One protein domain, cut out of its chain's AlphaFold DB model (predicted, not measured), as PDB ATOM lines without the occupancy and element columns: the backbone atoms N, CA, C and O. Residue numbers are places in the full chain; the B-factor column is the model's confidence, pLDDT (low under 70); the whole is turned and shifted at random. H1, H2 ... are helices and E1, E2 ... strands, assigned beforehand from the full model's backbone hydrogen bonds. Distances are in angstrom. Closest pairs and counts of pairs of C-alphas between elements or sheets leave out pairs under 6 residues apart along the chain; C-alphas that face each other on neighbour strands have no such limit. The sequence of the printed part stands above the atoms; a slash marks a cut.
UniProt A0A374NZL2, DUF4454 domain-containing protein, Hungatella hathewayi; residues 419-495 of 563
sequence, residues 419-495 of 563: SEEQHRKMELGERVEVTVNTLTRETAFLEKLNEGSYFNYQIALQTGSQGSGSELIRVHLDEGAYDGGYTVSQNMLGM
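AT A GLANCE: This is residues 419 to 495 of the 563 residues of the protein "DUF4454 domain-containing protein" of Hungatella hathewayi (UniProt A0A374NZL2). A strongly twisted five-stranded sheet is curled like part of a barrel, with short helix H1 packed on it near E2. The 77 printed residues include H1, then E1 to E5, a meander, each strand the antiparallel neighbour of the one before. The class is mixed, the whole compact: radius of gyration of the C-alphas 12.6 A, spans 32 by 29 by 26 A.

HOW THE PARTS SIT: Hairpin E3, residues 457 to 461, and E4, residues 471 to 479, has N 473 and O 459 2.9 A apart. H1, residues 420 to 427, is on the sheet, height 7.7 A; its closest C-alphas with E2, residues 442 to 448, are 426 and 448, 5.8 A. Every O i to N i+4 pair in H1 is within hydrogen-bond range.

IN THESE COORDINATES: E1 holds residues 432 to 437, E5 486 to 489; E4 is 24.6 A long. H1 begins at C-alpha 420, (71.507, 3.921, -5.022); E5 ends at C-alpha 489, (64.779, -8.063, 3.516).

THE WHOLE: The printed part has no cut and no long link; pLDDT is under 70 at 28 residues, among them 461 to 471.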
ATOM      1  N   SER A 419      68.040   4.423  -1.498       84.75
ATOM      2  CA  SER A 419      68.489   4.840  -2.832       84.75
ATOM      3  C   SER A 419      69.836   4.219  -3.227       84.75
ATOM      4  O   SER A 419      70.614   3.780  -2.374       84.75
ATOM      5  N   GLU A 420      70.167   4.263  -4.521       81.56
ATOM      6  CA  GLU A 420      71.507   3.921  -5.022       81.56
ATOM      7  C   GLU A 420      72.608   4.754  -4.332       81.56
ATOM      8  O   GLU A 420      73.662   4.232  -3.974       81.56
ATOM      9  N   GLU A 421      72.356   6.039  -4.045       83.88
ATOM     10  CA  GLU A 421      73.315   6.895  -3.333       83.88
ATOM     11  C   GLU A 421      73.574   6.407  -1.894       83.88
ATOM     12  O   GLU A 421      74.712   6.436  -1.421       83.88
ATOM     13  N   GLN A 422      72.532   5.935  -1.200       87.62
ATOM     14  CA  GLN A 422      72.651   5.325   0.127       87.62
ATOM     15  C   GLN A 422      73.393   3.981   0.061       87.62
ATOM     16  O   GLN A 422      74.291   3.747   0.871       87.62
ATOM     17  N   HIS A 423      73.092   3.134  -0.928       84.81
ATOM     18  CA  HIS A 423      73.836   1.894  -1.171       84.81
ATOM     19  C   HIS A 423      75.333   2.175  -1.398       84.81
ATOM     20  O   HIS A 423      76.184   1.624  -0.696       84.81
ATOM     21  N   ARG A 424      75.662   3.136  -2.272       84.06
ATOM     22  CA  ARG A 424      77.042   3.549  -2.574       84.06
ATOM     23  C   ARG A 424      77.801   4.087  -1.353       84.06
ATOM     24  O   ARG A 424      79.014   3.918  -1.280       84.06
ATOM     25  N   LYS A 425      77.119   4.720  -0.391       86.38
ATOM     26  CA  LYS A 425      77.722   5.150   0.888       86.38
ATOM     27  C   LYS A 425      78.090   3.953   1.769       86.38
ATOM     28  O   LYS A 425      79.200   3.905   2.292       86.38
ATOM     29  N   MET A 426      77.224   2.944   1.867       86.12
ATOM     30  CA  MET A 426      77.539   1.717   2.620       86.12
ATOM     31  C   MET A 426      78.638   0.874   1.966       86.12
ATOM     32  O   MET A 426      79.445   0.276   2.675       86.12
ATOM     33  N   GLU A 427      78.739   0.881   0.635       83.00
ATOM     34  CA  GLU A 427      79.878   0.293  -0.089       83.00
ATOM     35  C   GLU A 427      81.219   0.984   0.223       83.00
ATOM     36  O   GLU A 427      82.274   0.357   0.140       83.00
ATOM     37  N   LEU A 428      81.193   2.250   0.656       85.69
ATOM     38  CA  LEU A 428      82.359   2.980   1.172       85.69
ATOM     39  C   LEU A 428      82.570   2.797   2.691       85.69
ATOM     40  O   LEU A 428      83.484   3.395   3.258       85.69
ATOM     41  N   GLY A 429      81.756   1.967   3.350       82.75
ATOM     42  CA  GLY A 429      81.810   1.712   4.792       82.75
ATOM     43  C   GLY A 429      81.094   2.755   5.658       82.75
ATOM     44  O   GLY A 429      81.276   2.754   6.876       82.75
ATOM     45  N   GLU A 430      80.291   3.649   5.071       86.50
ATOM     46  CA  GLU A 430      79.435   4.562   5.837       86.50
ATOM     47  C   GLU A 430      78.201   3.840   6.407       86.50
ATOM     48  O   GLU A 430      77.740   2.820   5.893       86.50
ATOM     49  N   ARG A 431      77.627   4.413   7.469       86.75
ATOM     50  CA  ARG A 431      76.381   3.956   8.095       86.75
ATOM     51  C   ARG A 431      75.216   4.811   7.599       86.75
ATOM     52  O   ARG A 431      75.266   6.033   7.726       86.75
ATOM     53  N   VAL A 432      74.152   4.187   7.099       88.88
ATOM     54  CA  VAL A 432      72.964   4.883   6.580       88.88
ATOM     55  C   VAL A 432      71.814   4.812   7.581       88.88
ATOM     56  O   VAL A 432      71.507   3.747   8.106       88.88
ATOM     57  N   GLU A 433      71.148   5.939   7.828       89.44
ATOM     58  CA  GLU A 433      69.891   5.982   8.583       89.44
ATOM     59  C   GLU A 433      68.692   5.699   7.661       89.44
ATOM     60  O   GLU A 433      68.603   6.238   6.554       89.44
ATOM     61  N   VAL A 434      67.760   4.858   8.118       88.81
ATOM     62  CA  VAL A 434      66.542   4.461   7.393       88.81
ATOM     63  C   VAL A 434      65.311   4.585   8.294       88.81
ATOM     64  O   VAL A 434      65.360   4.268   9.480       88.81
ATOM     65  N   THR A 435      64.175   5.031   7.750       89.50
ATOM     66  CA  THR A 435      62.906   5.074   8.503       89.50
ATOM     67  C   THR A 435      62.266   3.689   8.538       89.50
ATOM     68  O   THR A 435      61.883   3.165   7.489       89.50
ATOM     69  N   VAL A 436      62.103   3.122   9.736       88.56
ATOM     70  CA  VAL A 436      61.444   1.820   9.956       88.56
ATOM     71  C   VAL A 436      59.987   1.955  10.401       88.56
ATOM     72  O   VAL A 436      59.236   0.991  10.306       88.56
ATOM     73  N   ASN A 437      59.545   3.143  10.819       91.00
ATOM     74  CA  ASN A 437      58.134   3.425  11.082       91.00
ATOM     75  C   ASN A 437      57.819   4.901  10.801       91.00
ATOM     76  O   ASN A 437      58.279   5.804  11.500       91.00
ATOM     77  N   THR A 438      57.029   5.167   9.760       91.69
ATOM     78  CA  THR A 438      56.718   6.534   9.312       91.69
ATOM     79  C   THR A 438      55.717   7.233  10.241       91.69
ATOM     80  O   THR A 438      55.707   8.460  10.315       91.69
ATOM     81  N   LEU A 439      54.909   6.471  10.989       93.06
ATOM     82  CA  LEU A 439      53.884   7.007  11.895       93.06
ATOM     83  C   LEU A 439      54.484   7.577  13.190       93.06
ATOM     84  O   LEU A 439      54.030   8.606  13.685       93.06
ATOM     85  N   THR A 440      55.509   6.919  13.728       92.00
ATOM     86  CA  THR A 440      56.252   7.336  14.935       92.00
ATOM     87  C   THR A 440      57.503   8.154  14.616       92.00
ATOM     88  O   THR A 440      57.991   8.874  15.485       92.00
ATOM     89  N   ARG A 441      58.001   8.061  13.372       89.00
ATOM     90  CA  ARG A 441      59.334   8.504  12.925       89.00
ATOM     91  C   ARG A 441      60.491   7.725  13.560       89.00
ATOM     92  O   ARG A 441      61.586   8.265  13.685       89.00
ATOM     93  N   GLU A 442      60.272   6.470  13.950       88.25
ATOM     94  CA  GLU A 442      61.368   5.601  14.391       88.25
ATOM     95  C   GLU A 442      62.289   5.276  13.208       88.25
ATOM     96  O   GLU A 442      61.849   4.836  12.135       88.25
ATOM     97  N   THR A 443      63.583   5.493  13.422       88.94
ATOM     98  CA  THR A 443      64.655   5.170  12.485       88.94
ATOM     99  C   THR A 443      65.497   4.007  12.997       88.94
ATOM    100  O   THR A 443      65.517   3.672  14.184       88.94
ATOM    101  N   ALA A 444      66.180   3.360  12.065       86.38
ATOM    102  CA  ALA A 444      67.204   2.367  12.323       86.38
ATOM    103  C   ALA A 444      68.429   2.696  11.471       86.38
ATOM    104  O   ALA A 444      68.361   3.528  10.563       86.38
ATOM    105  N   PHE A 445      69.541   2.022  11.740       87.12
ATOM    106  CA  PHE A 445      70.755   2.183  10.948       87.12
ATOM    107  C   PHE A 445      71.100   0.900  10.209       87.12
ATOM    108  O   PHE A 445      70.993  -0.184  10.779       87.12
ATOM    109  N   LEU A 446      71.532   1.053   8.961       86.75
ATOM    110  CA  LEU A 446      71.990   0.001   8.068       86.75
ATOM    111  C   LEU A 446      73.495   0.193   7.815       86.75
ATOM    112  O   LEU A 446      73.951   1.308   7.542       86.75
ATOM    113  N   GLU A 447      74.269  -0.881   7.940       84.00
ATOM    114  CA  GLU A 447      75.725  -0.879   7.750       84.00
ATOM    115  C   GLU A 447      76.212  -2.174   7.078       84.00
ATOM    116  O   GLU A 447      75.601  -3.239   7.220       84.00
ATOM    117  N   LYS A 448      77.309  -2.074   6.317       83.00
ATOM    118  CA  LYS A 448      77.924  -3.195   5.593       83.00
ATOM    119  C   LYS A 448      78.939  -3.942   6.466       83.00
ATOM    120  O   LYS A 448      79.718  -3.326   7.191       83.00
ATOM    121  N   LEU A 449      78.970  -5.271   6.357       74.25
ATOM    122  CA  LEU A 449      79.993  -6.113   6.989       74.25
ATOM    123  C   LEU A 449      81.194  -6.367   6.070       74.25
ATOM    124  O   LEU A 449      81.061  -6.477   4.855       74.25
ATOM    125  N   ASN A 450      82.358  -6.574   6.690       67.75
ATOM    126  CA  ASN A 450      83.616  -6.904   6.011       67.75
ATOM    127  C   ASN A 450      83.885  -8.423   5.880       67.75
ATOM    128  O   ASN A 450      84.967  -8.810   5.440       67.75
ATOM    129  N   GLU A 451      82.955  -9.294   6.289       57.38
ATOM    130  CA  GLU A 451      83.148 -10.755   6.277       57.38
ATOM    131  C   GLU A 451      82.449 -11.417   5.082       57.38
ATOM    132  O   GLU A 451      81.241 -11.290   4.899       57.38
ATOM    133  N   GLY A 452      83.225 -12.137   4.265       53.16
ATOM    134  CA  GLY A 452      82.800 -12.639   2.957       53.16
ATOM    135  C   GLY A 452      81.746 -13.747   3.007       53.16
ATOM    136  O   GLY A 452      82.081 -14.931   3.045       53.16
ATOM    137  N   SER A 453      80.476 -13.358   2.912       53.59
ATOM    138  CA  SER A 453      79.351 -14.243   2.598       53.59
ATOM    139  C   SER A 453      78.498 -13.644   1.468       53.59
ATOM    140  O   SER A 453      78.837 -12.601   0.912       53.59
ATOM    141  N   TYR A 454      77.383 -14.288   1.112       52.69
ATOM    142  CA  TYR A 454      76.389 -13.702   0.199       52.69
ATOM    143  C   TYR A 454      75.446 -12.691   0.893       52.69
ATOM    144  O   TYR A 454      74.612 -12.088   0.225       52.69
ATOM    145  N   PHE A 455      75.550 -12.496   2.216       55.03
ATOM    146  CA  PHE A 455      74.564 -11.776   3.039       55.03
ATOM    147  C   PHE A 455      75.252 -10.654   3.843       55.03
ATOM    148  O   PHE A 455      75.743 -10.878   4.951       55.03
ATOM    149  N   ASN A 456      75.359  -9.456   3.257       63.97
ATOM    150  CA  ASN A 456      76.419  -8.501   3.625       63.97
ATOM    151  C   ASN A 456      75.987  -7.234   4.392       63.97
ATOM    152  O   ASN A 456      76.834  -6.370   4.624       63.97
ATOM    153  N   TYR A 457      74.734  -7.135   4.850       73.62
ATOM    154  CA  TYR A 457      74.239  -5.973   5.602       73.62
ATOM    155  C   TYR A 457      73.663  -6.341   6.977       73.62
ATOM    156  O   TYR A 457      73.100  -7.422   7.174       73.62
ATOM    157  N   GLN A 458      73.781  -5.422   7.939       73.88
ATOM    158  CA  GLN A 458      73.092  -5.483   9.232       73.88
ATOM    159  C   GLN A 458      72.261  -4.222   9.471       73.88
ATOM    160  O   GLN A 458      72.743  -3.109   9.272       73.88
ATOM    161  N   ILE A 459      71.033  -4.414   9.955       73.38
ATOM    162  CA  ILE A 459      70.232  -3.381  10.613       73.38
ATOM    163  C   ILE A 459      70.507  -3.440  12.116       73.38
ATOM    164  O   ILE A 459      70.410  -4.509  12.720       73.38
ATOM    165  N   ALA A 460      70.736  -2.281  12.729       70.56
ATOM    166  CA  ALA A 460      70.601  -2.081  14.168       70.56
ATOM    167  C   ALA A 460      69.304  -1.302  14.461       70.56
ATOM    168  O   ALA A 460      69.208  -0.111  14.147       70.56
ATOM    169  N   LEU A 461      68.309  -1.960  15.068       64.88
ATOM    170  CA  LEU A 461      67.064  -1.314  15.511       64.88
ATOM    171  C   LEU A 461      67.297  -0.584  16.841       64.88
ATOM    172  O   LEU A 461      67.617  -1.225  17.841       64.88
ATOM    173  N   GLN A 462      67.119   0.740  16.889       59.78
ATOM    174  CA  GLN A 462      67.338   1.515  18.115       59.78
ATOM    175  C   GLN A 462      66.033   1.748  18.895       59.78
ATOM    176  O   GLN A 462      65.280   2.686  18.636       59.78
ATOM    177  N   THR A 463      65.789   0.921  19.910       50.81
ATOM    178  CA  THR A 463      64.626   1.023  20.804       50.81
ATOM    179  C   THR A 463      64.817   2.096  21.887       50.81
ATOM    180  O   THR A 463      65.106   1.819  23.050       50.81
ATOM    181  N   GLY A 464      64.606   3.356  21.502       50.31
ATOM    182  CA  GLY A 464      64.506   4.488  22.427       50.31
ATOM    183  C   GLY A 464      65.819   5.210  22.763       50.31
ATOM    184  O   GLY A 464      66.871   5.031  22.142       50.31
ATOM    185  N   SER A 465      65.724   6.121  23.733       41.84
ATOM    186  CA  SER A 465      66.743   7.137  24.010       41.84
ATOM    187  C   SER A 465      68.007   6.578  24.677       41.84
ATOM    188  O   SER A 465      67.993   6.287  25.868       41.84
ATOM    189  N   GLN A 466      69.122   6.570  23.934       34.91
ATOM    190  CA  GLN A 466      70.503   6.424  24.435       34.91
ATOM    191  C   GLN A 466      70.781   5.164  25.291       34.91
ATOM    192  O   GLN A 466      70.909   5.231  26.512       34.91
ATOM    193  N   GLY A 467      70.985   4.018  24.633       46.56
ATOM    194  CA  GLY A 467      71.509   2.801  25.264       46.56
ATOM    195  C   GLY A 467      71.889   1.724  24.244       46.56
ATOM    196  O   GLY A 467      71.299   1.649  23.170       46.56
ATOM    197  N   SER A 468      72.867   0.870  24.568       46.56
ATOM    198  CA  SER A 468      73.382  -0.191  23.681       46.56
ATOM    199  C   SER A 468      72.492  -1.449  23.662       46.56
ATOM    200  O   SER A 468      72.980  -2.562  23.849       46.56
ATOM    201  N   GLY A 469      71.179  -1.262  23.513       48.31
ATOM    202  CA  GLY A 469      70.160  -2.321  23.534       48.31
ATOM    203  C   GLY A 469      69.602  -2.689  22.157       48.31
ATOM    204  O   GLY A 469      68.517  -3.255  22.086       48.31
ATOM    205  N   SER A 470      70.288  -2.317  21.073       58.41
ATOM    206  CA  SER A 470      69.782  -2.484  19.709       58.41
ATOM    207  C   SER A 470      69.784  -3.941  19.253       58.41
ATOM    208  O   SER A 470      70.827  -4.597  19.288       58.41
ATOM    209  N   GLU A 471      68.648  -4.412  18.745       67.31
ATOM    210  CA  GLU A 471      68.560  -5.708  18.074       67.31
ATOM    211  C   GLU A 471      69.295  -5.652  16.726       67.31
ATOM    212  O   GLU A 471      69.109  -4.712  15.947       67.31
ATOM    213  N   LEU A 472      70.154  -6.647  16.475       71.56
ATOM    214  CA  LEU A 472      70.937  -6.779  15.246       71.56
ATOM    215  C   LEU A 472      70.279  -7.794  14.312       71.56
ATOM    216  O   LEU A 472      70.307  -8.999  14.567       71.56
ATOM    217  N   ILE A 473      69.730  -7.300  13.206       75.88
ATOM    218  CA  ILE A 473      69.051  -8.099  12.185       75.88
ATOM    219  C   ILE A 473      69.936  -8.127  10.938       75.88
ATOM    220  O   ILE A 473      70.266  -7.083  10.380       75.88
ATOM    221  N   ARG A 474      70.331  -9.320  10.482       78.94
ATOM    222  CA  ARG A 474      71.048  -9.483   9.204       78.94
ATOM    223  C   ARG A 474      70.060  -9.371   8.049       78.94
ATOM    224  O   ARG A 474      68.967  -9.927   8.137       78.94
ATOM    225  N   VAL A 475      70.449  -8.662   6.993       81.50
ATOM    226  CA  VAL A 475      69.581  -8.386   5.844       81.50
ATOM    227  C   VAL A 475      70.315  -8.466   4.506       81.50
ATOM    228  O   VAL A 475      71.541  -8.363   4.411       81.50
ATOM    229  N   HIS A 476      69.509  -8.653   3.475       79.94
ATOM    230  CA  HIS A 476      69.812  -8.544   2.065       79.94
ATOM    231  C   HIS A 476      69.369  -7.163   1.562       79.94
ATOM    232  O   HIS A 476      68.533  -6.492   2.177       79.94
ATOM    233  N   LEU A 477      69.920  -6.775   0.415       79.12
ATOM    234  CA  LEU A 477      69.384  -5.716  -0.425       79.12
ATOM    235  C   LEU A 477      68.944  -6.357  -1.736       79.12
ATOM    236  O   LEU A 477      69.788  -6.850  -2.482       79.12
ATOM    237  N   ASP A 478      67.642  -6.359  -1.995       73.94
ATOM    238  CA  ASP A 478      67.079  -6.883  -3.235       73.94
ATOM    239  C   ASP A 478      66.914  -5.719  -4.225       73.94
ATOM    240  O   ASP A 478      66.245  -4.721  -3.921       73.94
ATOM    241  N   GLU A 479      67.567  -5.826  -5.388       63.06
ATOM    242  CA  GLU A 479      67.507  -4.830  -6.466       63.06
ATOM    243  C   GLU A 479      66.108  -4.738  -7.085       63.06
ATOM    244  O   GLU A 479      65.369  -5.721  -7.154       63.06
ATOM    245  N   GLY A 480      65.747  -3.540  -7.553       56.94
ATOM    246  CA  GLY A 480      64.420  -3.274  -8.104       56.94
ATOM    247  C   GLY A 480      63.410  -2.801  -7.059       56.94
ATOM    248  O   GLY A 480      62.237  -3.173  -7.125       56.94
ATOM    249  N   ALA A 481      63.822  -1.942  -6.116       53.81
ATOM    250  CA  ALA A 481      62.833  -1.072  -5.493       53.81
ATOM    251  C   ALA A 481      62.220  -0.162  -6.565       53.81
ATOM    252  O   ALA A 481      62.886   0.304  -7.490       53.81
ATOM    253  N   TYR A 482      60.923   0.076  -6.423       51.81
ATOM    254  CA  TYR A 482      60.038   0.677  -7.423       51.81
ATOM    255  C   TYR A 482      60.264   2.190  -7.645       51.81
ATOM    256  O   TYR A 482      59.450   2.859  -8.271       51.81
ATOM    257  N   ASP A 483      61.351   2.715  -7.084       51.69
ATOM    258  CA  ASP A 483      61.854   4.089  -7.105       51.69
ATOM    259  C   ASP A 483      63.325   4.158  -7.589       51.69
ATOM    260  O   ASP A 483      63.979   5.191  -7.448       51.69
ATOM    261  N   GLY A 484      63.862   3.063  -8.149       56.62
ATOM    262  CA  GLY A 484      65.264   2.952  -8.579       56.62
ATOM    263  C   GLY A 484      66.244   2.609  -7.448       56.62
ATOM    264  O   GLY A 484      67.455   2.737  -7.620       56.62
ATOM    265  N   GLY A 485      65.737   2.207  -6.281       74.44
ATOM    266  CA  GLY A 485      66.539   1.818  -5.124       74.44
ATOM    267  C   GLY A 485      66.653   0.307  -4.885       74.44
ATOM    268  O   GLY A 485      66.388  -0.536  -5.747       74.44
ATOM    269  N   TYR A 486      66.983  -0.022  -3.637       79.50
ATOM    270  CA  TYR A 486      67.057  -1.378  -3.096       79.50
ATOM    271  C   TYR A 486      65.992  -1.572  -2.012       79.50
ATOM    272  O   TYR A 486      65.811  -0.697  -1.156       79.50
ATOM    273  N   THR A 487      65.306  -2.717  -2.010       83.62
ATOM    274  CA  THR A 487      64.419  -3.111  -0.898       83.62
ATOM    275  C   THR A 487      65.195  -3.913   0.145       83.62
ATOM    276  O   THR A 487      66.142  -4.621  -0.193       83.62
ATOM    277  N   VAL A 488      64.830  -3.786   1.424       84.56
ATOM    278  CA  VAL A 488      65.568  -4.414   2.535       84.56
ATOM    279  C   VAL A 488      64.799  -5.618   3.088       84.56
ATOM    280  O   VAL A 488      63.652  -5.478   3.524       84.56
ATOM    281  N   SER A 489      65.421  -6.799   3.112       81.12
ATOM    282  CA  SER A 489      64.779  -8.063   3.516       81.12
ATOM    283  C   SER A 489      65.678  -8.927   4.408       81.12
ATOM    284  O   SER A 489      66.896  -8.892   4.302       81.12
ATOM    285  N   GLN A 490      65.112  -9.722   5.319       73.88
ATOM    286  CA  GLN A 490      65.885 -10.672   6.144       73.88
ATOM    287  C   GLN A 490      66.304 -11.931   5.369       73.88
ATOM    288  O   GLN A 490      67.181 -12.672   5.806       73.88
ATOM    289  N   ASN A 491      65.593 -12.211   4.277       63.00
ATOM    290  CA  ASN A 491      65.726 -13.323   3.339       63.00
ATOM    291  C   ASN A 491      64.684 -13.104   2.219       63.00
ATOM    292  O   ASN A 491      63.824 -12.232   2.355       63.00
ATOM    293  N   MET A 492      64.688 -13.956   1.187       52.34
ATOM    294  CA  MET A 492      63.805 -13.887   0.001       52.34
ATOM    295  C   MET A 492      62.286 -13.801   0.280       52.34
ATOM    296  O   MET A 492      61.519 -13.537  -0.639       52.34
ATOM    297  N   LEU A 493      61.834 -14.052   1.514       54.28
ATOM    298  CA  LEU A 493      60.421 -14.068   1.915       54.28
ATOM    299  C   LEU A 493      60.108 -13.064   3.047       54.28
ATOM    300  O   LEU A 493      58.954 -12.697   3.258       54.28
ATOM    301  N   GLY A 494      61.129 -12.604   3.777       69.56
ATOM    302  CA  GLY A 494      61.012 -11.792   4.992       69.56
ATOM    303  C   GLY A 494      61.365 -10.321   4.783       69.56
ATOM    304  O   GLY A 494      62.314  -9.834   5.396       69.56
ATOM    305  N   MET A 495      60.639  -9.605   3.922       78.81
ATOM    306  CA  MET A 495      60.863  -8.165   3.706       78.81
ATOM    307  C   MET A 495      60.649  -7.353   4.995       78.81
ATOM    308  O   MET A 495      59.687  -7.580   5.728       78.81
TER     309      MET A 495